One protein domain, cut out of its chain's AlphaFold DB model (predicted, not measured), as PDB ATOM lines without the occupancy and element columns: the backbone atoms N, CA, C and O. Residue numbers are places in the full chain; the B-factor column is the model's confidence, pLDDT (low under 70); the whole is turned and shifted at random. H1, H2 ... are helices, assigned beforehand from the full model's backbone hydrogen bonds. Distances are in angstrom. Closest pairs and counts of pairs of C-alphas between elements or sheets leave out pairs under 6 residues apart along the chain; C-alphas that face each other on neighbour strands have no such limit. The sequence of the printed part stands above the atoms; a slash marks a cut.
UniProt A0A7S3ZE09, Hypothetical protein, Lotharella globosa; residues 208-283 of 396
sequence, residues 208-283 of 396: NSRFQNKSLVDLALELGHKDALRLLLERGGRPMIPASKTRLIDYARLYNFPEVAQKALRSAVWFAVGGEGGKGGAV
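AT A GLANCE: This is residues 208 to 283 of the 396 residues of the protein "Hypothetical protein" of Lotharella globosa (UniProt A0A7S3ZE09). Two helical hairpins pack together, a short one of H1 and H2 and an uneven one of H3 and the long H4, with H2 on the early part of H4. H4 runs on past these contacts to a loop whose residues 275 to 280 stick out. The printed part has 76 residues with four named helices, H1 to H4 in chain order, and no named strand; the class is all helix. It is compact, with a radius of gyration of the C-alphas of 12.1 A, and spans 35 by 27 by 22 A.

IN THESE COORDINATES: Residues 210 to 211 pair antiparallel with residues 214 to 215, a short pairing before the first helix. H1, residues 216 to 222, begins at C-alpha 216 (-21.058, 14.270, 11.598) and is 9.9 A long. H2, residues 226 to 234, is 12.3 A long. H3, residues 248 to 254, is 10.0 A long. H4, residues 258 to 273, is 22.5 A long and ends at C-alpha 273 (-26.416, 35.592, 14.190).

HOW THE PARTS SIT: H1 and H2 form a hairpin and touch at a shallow tilt of 29 degrees, opposite ways; their closest C-alphas, Ala 220 and Leu 229, are 5.3 A apart. H2 touches H4 at a steep tilt of 44 degrees, the same way, meeting residues 260 to 264 alone; the closest C-alphas, Leu 233 and Ala 264, are 5.9 A apart. H3 and H4 form a hairpin at a shallow tilt of 8 degrees, opposite ways; H4 touches H3 with residues 258 to 262 alone, and the closest C-alphas, Ala 252 and Pro 258, are 4.7 A apart. The helix packing is only just mostly aligned, with 2 of 3 touching pairs at a shallow tilt. H1 and H3 are close but not clearly touching, while H1 and H4 are apart. In H1, H2, H3 and H4 every O i to N i+4 pair is within hydrogen-bond range.

THE WHOLE: The two C-alphas farthest apart, Leu 254 and Lys 279, are 35.8 A apart. The printed part has no cut. The link from H2 to H3, residues 235 to 247, is long. Residues 241 to 245 and 275 to 281 have pLDDT under 70.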
ATOM      1  N   ASN A 208     -27.199  16.483  11.833       85.50
ATOM      2  CA  ASN A 208     -26.575  17.238  12.921       85.50
ATOM      3  C   ASN A 208     -26.391  16.397  14.198       85.50
ATOM      4  O   ASN A 208     -26.245  16.948  15.289       85.50
ATOM      5  N   SER A 209     -26.416  15.063  14.078       82.75
ATOM      6  CA  SER A 209     -26.092  14.169  15.196       82.75
ATOM      7  C   SER A 209     -24.662  14.417  15.690       82.75
ATOM      8  O   SER A 209     -23.773  14.770  14.910       82.75
ATOM      9  N   ARG A 210     -24.440  14.223  16.992       77.88
ATOM     10  CA  ARG A 210     -23.144  14.448  17.643       77.88
ATOM     11  C   ARG A 210     -22.588  13.146  18.194       77.88
ATOM     12  O   ARG A 210     -23.326  12.374  18.799       77.88
ATOM     13  N   PHE A 211     -21.283  12.954  18.045       79.69
ATOM     14  CA  PHE A 211     -20.548  11.853  18.660       79.69
ATOM     15  C   PHE A 211     -19.230  12.377  19.222       79.69
ATOM     16  O   PHE A 211     -18.506  13.073  18.518       79.69
ATOM     17  N   GLN A 212     -18.940  12.093  20.499       75.69
ATOM     18  CA  GLN A 212     -17.715  12.547  21.182       75.69
ATOM     19  C   GLN A 212     -17.413  14.044  20.970       75.69
ATOM     20  O   GLN A 212     -16.296  14.446  20.671       75.69
ATOM     21  N   ASN A 213     -18.445  14.881  21.080       75.31
ATOM     22  CA  ASN A 213     -18.405  16.323  20.826       75.31
ATOM     23  C   ASN A 213     -18.121  16.789  19.385       75.31
ATOM     24  O   ASN A 213     -18.161  17.999  19.145       75.31
ATOM     25  N   LYS A 214     -17.955  15.877  18.426       79.00
ATOM     26  CA  LYS A 214     -17.811  16.180  16.997       79.00
ATOM     27  C   LYS A 214     -19.161  16.143  16.285       79.00
ATOM     28  O   LYS A 214     -20.043  15.348  16.638       79.00
ATOM     29  N   SER A 215     -19.337  17.008  15.289       84.88
ATOM     30  CA  SER A 215     -20.448  16.885  14.343       84.88
ATOM     31  C   SER A 215     -20.172  15.756  13.340       84.88
ATOM     32  O   SER A 215     -19.019  15.388  13.101       84.88
ATOM     33  N   LEU A 216     -21.219  15.222  12.706       86.00
ATOM     34  CA  LEU A 216     -21.058  14.270  11.598       86.00
ATOM     35  C   LEU A 216     -20.249  14.852  10.428       86.00
ATOM     36  O   LEU A 216     -19.528  14.114   9.760       86.00
ATOM     37  N   VAL A 217     -20.356  16.163  10.189       87.94
ATOM     38  CA  VAL A 217     -19.579  16.877   9.164       87.94
ATOM     39  C   VAL A 217     -18.093  16.872   9.528       87.94
ATOM     40  O   VAL A 217     -17.261  16.591   8.669       87.94
ATOM     41  N   ASP A 218     -17.766  17.117  10.799       83.38
ATOM     42  CA  ASP A 218     -16.383  17.145  11.297       83.38
ATOM     43  C   ASP A 218     -15.753  15.752  11.172       83.38
ATOM     44  O   ASP A 218     -14.644  15.605  10.665       83.38
ATOM     45  N   LEU A 219     -16.503  14.718  11.561       82.62
ATOM     46  CA  LEU A 219     -16.083  13.324  11.453       82.62
ATOM     47  C   LEU A 219     -15.858  12.901   9.992       82.62
ATOM     48  O   LEU A 219     -14.850  12.275   9.674       82.62
ATOM     49  N   ALA A 220     -16.771  13.258   9.083       84.62
ATOM     50  CA  ALA A 220     -16.619  12.944   7.662       84.62
ATOM     51  C   ALA A 220     -15.405  13.654   7.036       84.62
ATOM     52  O   ALA A 220     -14.766  13.095   6.143       84.62
ATOM     53  N   LEU A 221     -15.073  14.860   7.513       84.00
ATOM     54  CA  LEU A 221     -13.888  15.606   7.089       84.00
ATOM     55  C   LEU A 221     -12.591  14.957   7.596       84.00
ATOM     56  O   LEU A 221     -11.652  14.817   6.817       84.00
ATOM     57  N   GLU A 222     -12.542  14.527   8.862       80.88
ATOM     58  CA  GLU A 222     -11.391  13.810   9.442       80.88
ATOM     59  C   GLU A 222     -11.113  12.480   8.736       80.88
ATOM     60  O   GLU A 222      -9.963  12.152   8.455       80.88
ATOM     61  N   LEU A 223     -12.170  11.732   8.413       80.00
ATOM     62  CA  LEU A 223     -12.069  10.455   7.704       80.00
ATOM     63  C   LEU A 223     -11.820  10.622   6.195       80.00
ATOM     64  O   LEU A 223     -11.586   9.637   5.496       80.00
ATOM     65  N   GLY A 224     -11.899  11.848   5.665       79.12
ATOM     66  CA  GLY A 224     -11.741  12.121   4.236       79.12
ATOM     67  C   GLY A 224     -12.865  11.540   3.366       79.12
ATOM     68  O   GLY A 224     -12.662  11.280   2.179       79.12
ATOM     69  N   HIS A 225     -14.055  11.326   3.929       83.75
ATOM     70  CA  HIS A 225     -15.199  10.737   3.234       83.75
ATOM     71  C   HIS A 225     -15.951  11.787   2.402       83.75
ATOM     72  O   HIS A 225     -17.036  12.238   2.773       83.75
ATOM     73  N   LYS A 226     -15.386  12.147   1.242       86.56
ATOM     74  CA  LYS A 226     -15.911  13.160   0.308       86.56
ATOM     75  C   LYS A 226     -17.425  13.076   0.076       86.56
ATOM     76  O   LYS A 226     -18.126  14.072   0.245       86.56
ATOM     77  N   ASP A 227     -17.931  11.919  -0.346       87.19
ATOM     78  CA  ASP A 227     -19.329  11.814  -0.778       87.19
ATOM     79  C   ASP A 227     -20.305  11.857   0.401       87.19
ATOM     80  O   ASP A 227     -21.374  12.458   0.301       87.19
ATOM     81  N   ALA A 228     -19.928  11.264   1.539       87.44
ATOM     82  CA  ALA A 228     -20.705  11.363   2.769       87.44
ATOM     83  C   ALA A 228     -20.733  12.811   3.275       87.44
ATOM     84  O   ALA A 228     -21.801  13.321   3.607       87.44
ATOM     85  N   LEU A 229     -19.584  13.494   3.256       88.81
ATOM     86  CA  LEU A 229     -19.471  14.906   3.608       88.81
ATOM     87  C   LEU A 229     -20.373  15.771   2.720       88.81
ATOM     88  O   LEU A 229     -21.168  16.555   3.236       88.81
ATOM     89  N   ARG A 230     -20.318  15.587   1.396       89.56
ATOM     90  CA  ARG A 230     -21.188  16.299   0.452       89.56
ATOM     91  C   ARG A 230     -22.671  16.081   0.771       89.56
ATOM     92  O   ARG A 230     -23.411  17.056   0.863       89.56
ATOM     93  N   LEU A 231     -23.098  14.834   0.989       90.19
ATOM     94  CA  LEU A 231     -24.495  14.511   1.309       90.19
ATOM     95  C   LEU A 231     -24.960  15.115   2.637       90.19
ATOM     96  O   LEU A 231     -26.086  15.601   2.730       90.19
ATOM     97  N   LEU A 232     -24.107  15.091   3.662       89.75
ATOM     98  CA  LEU A 232     -24.415  15.701   4.954       89.75
ATOM     99  C   LEU A 232     -24.615  17.211   4.804       89.75
ATOM    100  O   LEU A 232     -25.604  17.742   5.308       89.75
ATOM    101  N   LEU A 233     -23.736  17.891   4.061       88.75
ATOM    102  CA  LEU A 233     -23.846  19.331   3.804       88.75
ATOM    103  C   LEU A 233     -25.099  19.677   2.979       88.75
ATOM    104  O   LEU A 233     -25.815  20.616   3.326       88.75
ATOM    105  N   GLU A 234     -25.421  18.892   1.942       89.38
ATOM    106  CA  GLU A 234     -26.647  19.054   1.138       89.38
ATOM    107  C   GLU A 234     -27.926  18.935   1.986       89.38
ATOM    108  O   GLU A 234     -28.931  19.582   1.690       89.38
ATOM    109  N   ARG A 235     -27.889  18.140   3.063       89.44
ATOM    110  CA  ARG A 235     -29.012  17.953   3.997       89.44
ATOM    111  C   ARG A 235     -28.980  18.892   5.206       89.44
ATOM    112  O   ARG A 235     -29.748  18.692   6.141       89.44
ATOM    113  N   GLY A 236     -28.145  19.931   5.189       85.31
ATOM    114  CA  GLY A 236     -28.095  20.934   6.259       85.31
ATOM    115  C   GLY A 236     -27.257  20.520   7.471       85.31
ATOM    116  O   GLY A 236     -27.482  21.020   8.577       85.31
ATOM    117  N   GLY A 237     -26.301  19.609   7.276       85.75
ATOM    118  CA  GLY A 237     -25.251  19.303   8.240       85.75
ATOM    119  C   GLY A 237     -24.389  20.535   8.513       85.75
ATOM    120  O   GLY A 237     -23.919  21.189   7.579       85.75
ATOM    121  N   ARG A 238     -24.185  20.861   9.790       82.44
ATOM    122  CA  ARG A 238     -23.413  22.028  10.225       82.44
ATOM    123  C   ARG A 238     -22.106  21.601  10.896       82.44
ATOM    124  O   ARG A 238     -22.155  20.786  11.819       82.44
ATOM    125  N   PRO A 239     -20.961  22.164  10.479       80.94
ATOM    126  CA  PRO A 239     -19.692  21.929  11.155       80.94
ATOM    127  C   PRO A 239     -19.658  22.610  12.533       80.94
ATOM    128  O   PRO A 239     -20.239  23.682  12.710       80.94
ATOM    129  N   MET A 240     -18.947  22.015  13.495       76.19
ATOM    130  CA  MET A 240     -18.653  22.626  14.813       76.19
ATOM    131  C   MET A 240     -17.140  22.777  15.100       76.19
ATOM    132  O   MET A 240     -16.766  23.253  16.163       76.19
ATOM    133  N   ILE A 241     -16.313  22.381  14.129       66.12
ATOM    134  CA  ILE A 241     -14.841  22.224  14.038       66.12
ATOM    135  C   ILE A 241     -13.987  23.155  14.949       66.12
ATOM    136  O   ILE A 241     -14.227  24.364  14.990       66.12
ATOM    137  N   PRO A 242     -12.973  22.599  15.672       53.62
ATOM    138  CA  PRO A 242     -11.612  22.394  15.141       53.62
ATOM    139  C   PRO A 242     -11.093  20.960  15.347       53.62
ATOM    140  O   PRO A 242     -10.734  20.563  16.447       53.62
ATOM    141  N   ALA A 243     -11.036  20.179  14.273       54.00
ATOM    142  CA  ALA A 243     -10.695  18.756  14.285       54.00
ATOM    143  C   ALA A 243      -9.657  18.412  13.195       54.00
ATOM    144  O   ALA A 243      -8.831  17.522  13.361       54.00
ATOM    145  N   SER A 244      -9.606  19.199  12.115       56.88
ATOM    146  CA  SER A 244      -8.596  19.092  11.061       56.88
ATOM    147  C   SER A 244      -7.869  20.423  10.866       56.88
ATOM    148  O   SER A 244      -8.476  21.489  10.973       56.88
ATOM    149  N   LYS A 245      -6.570  20.364  10.535       64.88
ATOM    150  CA  LYS A 245      -5.785  21.528  10.076       64.88
ATOM    151  C   LYS A 245      -6.294  22.068   8.728       64.88
ATOM    152  O   LYS A 245      -5.988  23.202   8.367       64.88
ATOM    153  N   THR A 246      -7.065  21.273   7.983       77.75
ATOM    154  CA  THR A 246      -7.547  21.605   6.639       77.75
ATOM    155  C   THR A 246      -8.841  22.402   6.698       77.75
ATOM    156  O   THR A 246      -9.796  22.012   7.376       77.75
ATOM    157  N   ARG A 247      -8.927  23.500   5.934       80.88
ATOM    158  CA  ARG A 247     -10.186  24.240   5.840       80.88
ATOM    159  C   ARG A 247     -11.215  23.470   5.012       80.88
ATOM    160  O   ARG A 247     -10.885  22.990   3.932       80.88
ATOM    161  N   LEU A 248     -12.477  23.432   5.454       84.81
ATOM    162  CA  LEU A 248     -13.571  22.796   4.710       84.81
ATOM    163  C   LEU A 248     -13.670  23.320   3.268       84.81
ATOM    164  O   LEU A 248     -13.902  22.536   2.356       84.81
ATOM    165  N   ILE A 249     -13.452  24.621   3.046       86.19
ATOM    166  CA  ILE A 249     -13.451  25.211   1.699       86.19
ATOM    167  C   ILE A 249     -12.284  24.713   0.840       86.19
ATOM    168  O   ILE A 249     -12.478  24.484  -0.351       86.19
ATOM    169  N   ASP A 250     -11.099  24.510   1.415       85.75
ATOM    170  CA  ASP A 250      -9.935  24.022   0.665       85.75
ATOM    171  C   ASP A 250     -10.107  22.541   0.305       85.75
ATOM    172  O   ASP A 250      -9.890  22.148  -0.841       85.75
ATOM    173  N   TYR A 251     -10.635  21.744   1.239       84.94
ATOM    174  CA  TYR A 251     -11.045  20.367   0.970       84.94
ATOM    175  C   TYR A 251     -12.145  20.310  -0.108       84.94
ATOM    176  O   TYR A 251     -12.045  19.563  -1.078       84.94
ATOM    177  N   ALA A 252     -13.181  21.143   0.001       86.94
ATOM    178  CA  ALA A 252     -14.276  21.178  -0.966       86.94
ATOM    179  C   ALA A 252     -13.822  21.611  -2.369       86.94
ATOM    180  O   ALA A 252     -14.373  21.130  -3.359       86.94
ATOM    181  N   ARG A 253     -12.805  22.476  -2.477       87.75
ATOM    182  CA  ARG A 253     -12.178  22.837  -3.759       87.75
ATOM    183  C   ARG A 253     -11.446  21.662  -4.387       87.75
ATOM    184  O   ARG A 253     -11.701  21.372  -5.551       87.75
ATOM    185  N   LEU A 254     -10.608  20.966  -3.615       87.25
ATOM    186  CA  LEU A 254      -9.853  19.798  -4.091       87.25
ATOM    187  C   LEU A 254     -10.770  18.737  -4.719       87.25
ATOM    188  O   LEU A 254     -10.413  18.066  -5.681       87.25
ATOM    189  N   TYR A 255     -11.978  18.611  -4.180       83.94
ATOM    190  CA  TYR A 255     -12.930  17.578  -4.552       83.94
ATOM    191  C   TYR A 255     -14.148  18.093  -5.338       83.94
ATOM    192  O   TYR A 255     -15.095  17.330  -5.549       83.94
ATOM    193  N   ASN A 256     -14.117  19.339  -5.812       87.94
ATOM    194  CA  ASN A 256     -15.137  19.943  -6.672       87.94
ATOM    195  C   ASN A 256     -16.565  19.985  -6.073       87.94
ATOM    196  O   ASN A 256     -17.545  19.618  -6.722       87.94
ATOM    197  N   PHE A 257     -16.696  20.412  -4.812       89.25
ATOM    198  CA  PHE A 257     -17.985  20.758  -4.187       89.25
ATOM    199  C   PHE A 257     -17.975  22.076  -3.367       89.25
ATOM    200  O   PHE A 257     -18.635  22.161  -2.325       89.25
ATOM    201  N   PRO A 258     -17.265  23.142  -3.793       87.25
ATOM    202  CA  PRO A 258     -17.094  24.352  -2.985       87.25
ATOM    203  C   PRO A 258     -18.410  25.083  -2.683       87.25
ATOM    204  O   PRO A 258     -18.563  25.615  -1.587       87.25
ATOM    205  N   GLU A 259     -19.372  25.088  -3.606       87.44
ATOM    206  CA  GLU A 259     -20.657  25.783  -3.437       87.44
ATOM    207  C   GLU A 259     -21.504  25.188  -2.309       87.44
ATOM    208  O   GLU A 259     -22.047  25.915  -1.473       87.44
ATOM    209  N   VAL A 260     -21.564  23.856  -2.236       86.69
ATOM    210  CA  VAL A 260     -22.283  23.126  -1.184       86.69
ATOM    211  C   VAL A 260     -21.683  23.453   0.185       86.69
ATOM    212  O   VAL A 260     -22.410  23.763   1.132       86.69
ATOM    213  N   ALA A 261     -20.350  23.459   0.278       86.88
ATOM    214  CA  ALA A 261     -19.641  23.827   1.498       86.88
ATOM    215  C   ALA A 261     -19.866  25.300   1.881       86.88
ATOM    216  O   ALA A 261     -20.141  25.592   3.045       86.88
ATOM    217  N   GLN A 262     -19.821  26.228   0.919       87.88
ATOM    218  CA  GLN A 262     -20.102  27.647   1.171       87.88
ATOM    219  C   GLN A 262     -21.526  27.865   1.680       87.88
ATOM    220  O   GLN A 262     -21.718  28.599   2.650       87.88
ATOM    221  N   LYS A 263     -22.524  27.215   1.074       87.94
ATOM    222  CA  LYS A 263     -23.924  27.318   1.502       87.94
ATOM    223  C   LYS A 263     -24.115  26.824   2.937       87.94
ATOM    224  O   LYS A 263     -24.770  27.499   3.731       87.94
ATOM    225  N   ALA A 264     -23.513  25.688   3.285       86.00
ATOM    226  CA  ALA A 264     -23.572  25.146   4.641       86.00
ATOM    227  C   ALA A 264     -22.903  26.079   5.665       86.00
ATOM    228  O   ALA A 264     -23.480  26.351   6.720       86.00
ATOM    229  N   LEU A 265     -21.733  26.638   5.333       87.31
ATOM    230  CA  LEU A 265     -21.039  27.602   6.190       87.31
ATOM    231  C   LEU A 265     -21.845  28.898   6.365       87.31
ATOM    232  O   LEU A 265     -22.005  29.361   7.493       87.31
ATOM    233  N   ARG A 266     -22.414  29.456   5.287       88.69
ATOM    234  CA  ARG A 266     -23.302  30.632   5.362       88.69
ATOM    235  C   ARG A 266     -24.516  30.363   6.247       88.69
ATOM    236  O   ARG A 266     -24.856  31.194   7.083       88.69
ATOM    237  N   SER A 267     -25.137  29.188   6.119       86.31
ATOM    238  CA  SER A 267     -26.260  28.785   6.974       86.31
ATOM    239  C   SER A 267     -25.865  28.692   8.454       86.31
ATOM    240  O   SER A 267     -26.625  29.129   9.317       86.31
ATOM    241  N   ALA A 268     -24.672  28.170   8.757       84.50
ATOM    242  CA  ALA A 268     -24.158  28.112  10.126       84.50
ATOM    243  C   ALA A 268     -23.922  29.516  10.716       84.50
ATOM    244  O   ALA A 268     -24.305  29.764  11.862       84.50
ATOM    245  N   VAL A 269     -23.372  30.448   9.928       86.62
ATOM    246  CA  VAL A 269     -23.204  31.854  10.338       86.62
ATOM    247  C   VAL A 269     -24.561  32.515  10.591       86.62
ATOM    248  O   VAL A 269     -24.761  33.100  11.655       86.62
ATOM    249  N   TRP A 270     -25.517  32.377   9.668       85.94
ATOM    250  CA  TRP A 270     -26.858  32.950   9.832       85.94
ATOM    251  C   TRP A 270     -27.579  32.414  11.063       85.94
ATOM    252  O   TRP A 270     -28.206  33.182  11.788       85.94
ATOM    253  N   PHE A 271     -27.432  31.125  11.358       81.62
ATOM    254  CA  PHE A 271     -27.979  30.539  12.576       81.62
ATOM    255  C   PHE A 271     -27.356  31.122  13.852       81.62
ATOM    256  O   PHE A 271     -28.063  31.380  14.827       81.62
ATOM    257  N   ALA A 272     -26.042  31.357  13.858       81.06
ATOM    258  CA  ALA A 272     -25.368  31.961  15.002       81.06
ATOM    259  C   ALA A 272     -25.809  33.422  15.230       81.06
ATOM    260  O   ALA A 272     -25.989  33.848  16.377       81.06
ATOM    261  N   VAL A 273     -26.022  34.175  14.146       79.94
ATOM    262  CA  VAL A 273     -26.416  35.592  14.190       79.94
ATOM    263  C   VAL A 273     -27.915  35.776  14.478       79.94
ATOM    264  O   VAL A 273     -28.270  36.638  15.281       79.94
ATOM    265  N   GLY A 274     -28.788  34.953  13.889       71.81
ATOM    266  CA  GLY A 274     -30.247  35.127  13.789       71.81
ATOM    267  C   GLY A 274     -31.093  34.961  15.061       71.81
ATOM    268  O   GLY A 274     -32.277  34.675  14.963       71.81
ATOM    269  N   GLY A 275     -30.541  35.139  16.261       56.91
ATOM    270  CA  GLY A 275     -31.345  35.257  17.490       56.91
ATOM    271  C   GLY A 275     -31.890  33.951  18.094       56.91
ATOM    272  O   GLY A 275     -31.904  33.842  19.320       56.91
ATOM    273  N   GLU A 276     -32.243  32.943  17.291       49.75
ATOM    274  CA  GLU A 276     -32.795  31.655  17.770       49.75
ATOM    275  C   GLU A 276     -31.744  30.682  18.328       49.75
ATOM    276  O   GLU A 276     -32.075  29.723  19.024       49.75
ATOM    277  N   GLY A 277     -30.452  30.937  18.095       47.25
ATOM    278  CA  GLY A 277     -29.351  30.217  18.742       47.25
ATOM    279  C   GLY A 277     -29.246  30.595  20.222       47.25
ATOM    280  O   GLY A 277     -28.382  31.390  20.599       47.25
ATOM    281  N   GLY A 278     -30.188  30.133  21.041       41.53
ATOM    282  CA  GLY A 278     -30.241  30.366  22.479       41.53
ATOM    283  C   GLY A 278     -29.059  29.724  23.211       41.53
ATOM    284  O   GLY A 278     -28.746  28.559  23.004       41.53
ATOM    285  N   LYS A 279     -28.429  30.522  24.081       49.91
ATOM    286  CA  LYS A 279     -27.624  30.125  25.252       49.91
ATOM    287  C   LYS A 279     -26.525  29.074  24.989       49.91
ATOM    288  O   LYS A 279     -26.698  27.888  25.224       49.91
ATOM    289  N   GLY A 280     -25.345  29.545  24.575       55.25
ATOM    290  CA  GLY A 280     -24.074  28.833  24.790       55.25
ATOM    291  C   GLY A 280     -23.338  28.371  23.532       55.25
ATOM    292  O   GLY A 280     -22.134  28.554  23.459       55.25
ATOM    293  N   GLY A 281     -24.032  27.859  22.509       66.81
ATOM    294  CA  GLY A 281     -23.360  27.238  21.351       66.81
ATOM    295  C   GLY A 281     -23.094  28.149  20.144       66.81
ATOM    296  O   GLY A 281     -22.298  27.805  19.276       66.81
ATOM    297  N   ALA A 282     -23.751  29.311  20.054       74.94
ATOM    298  CA  ALA A 282     -23.691  30.155  18.854       74.94
ATOM    299  C   ALA A 282     -22.287  30.725  18.582       74.94
ATOM    300  O   ALA A 282     -21.887  30.852  17.428       74.94
ATOM    301  N   VAL A 283     -21.532  31.043  19.638       80.19
ATOM    302  CA  VAL A 283     -20.164  31.575  19.532       80.19
ATOM    303  C   VAL A 283     -19.214  30.516  18.976       80.19
ATOM    304  O   VAL A 283     -18.414  30.821  18.096       80.19
TER     305      VAL A 283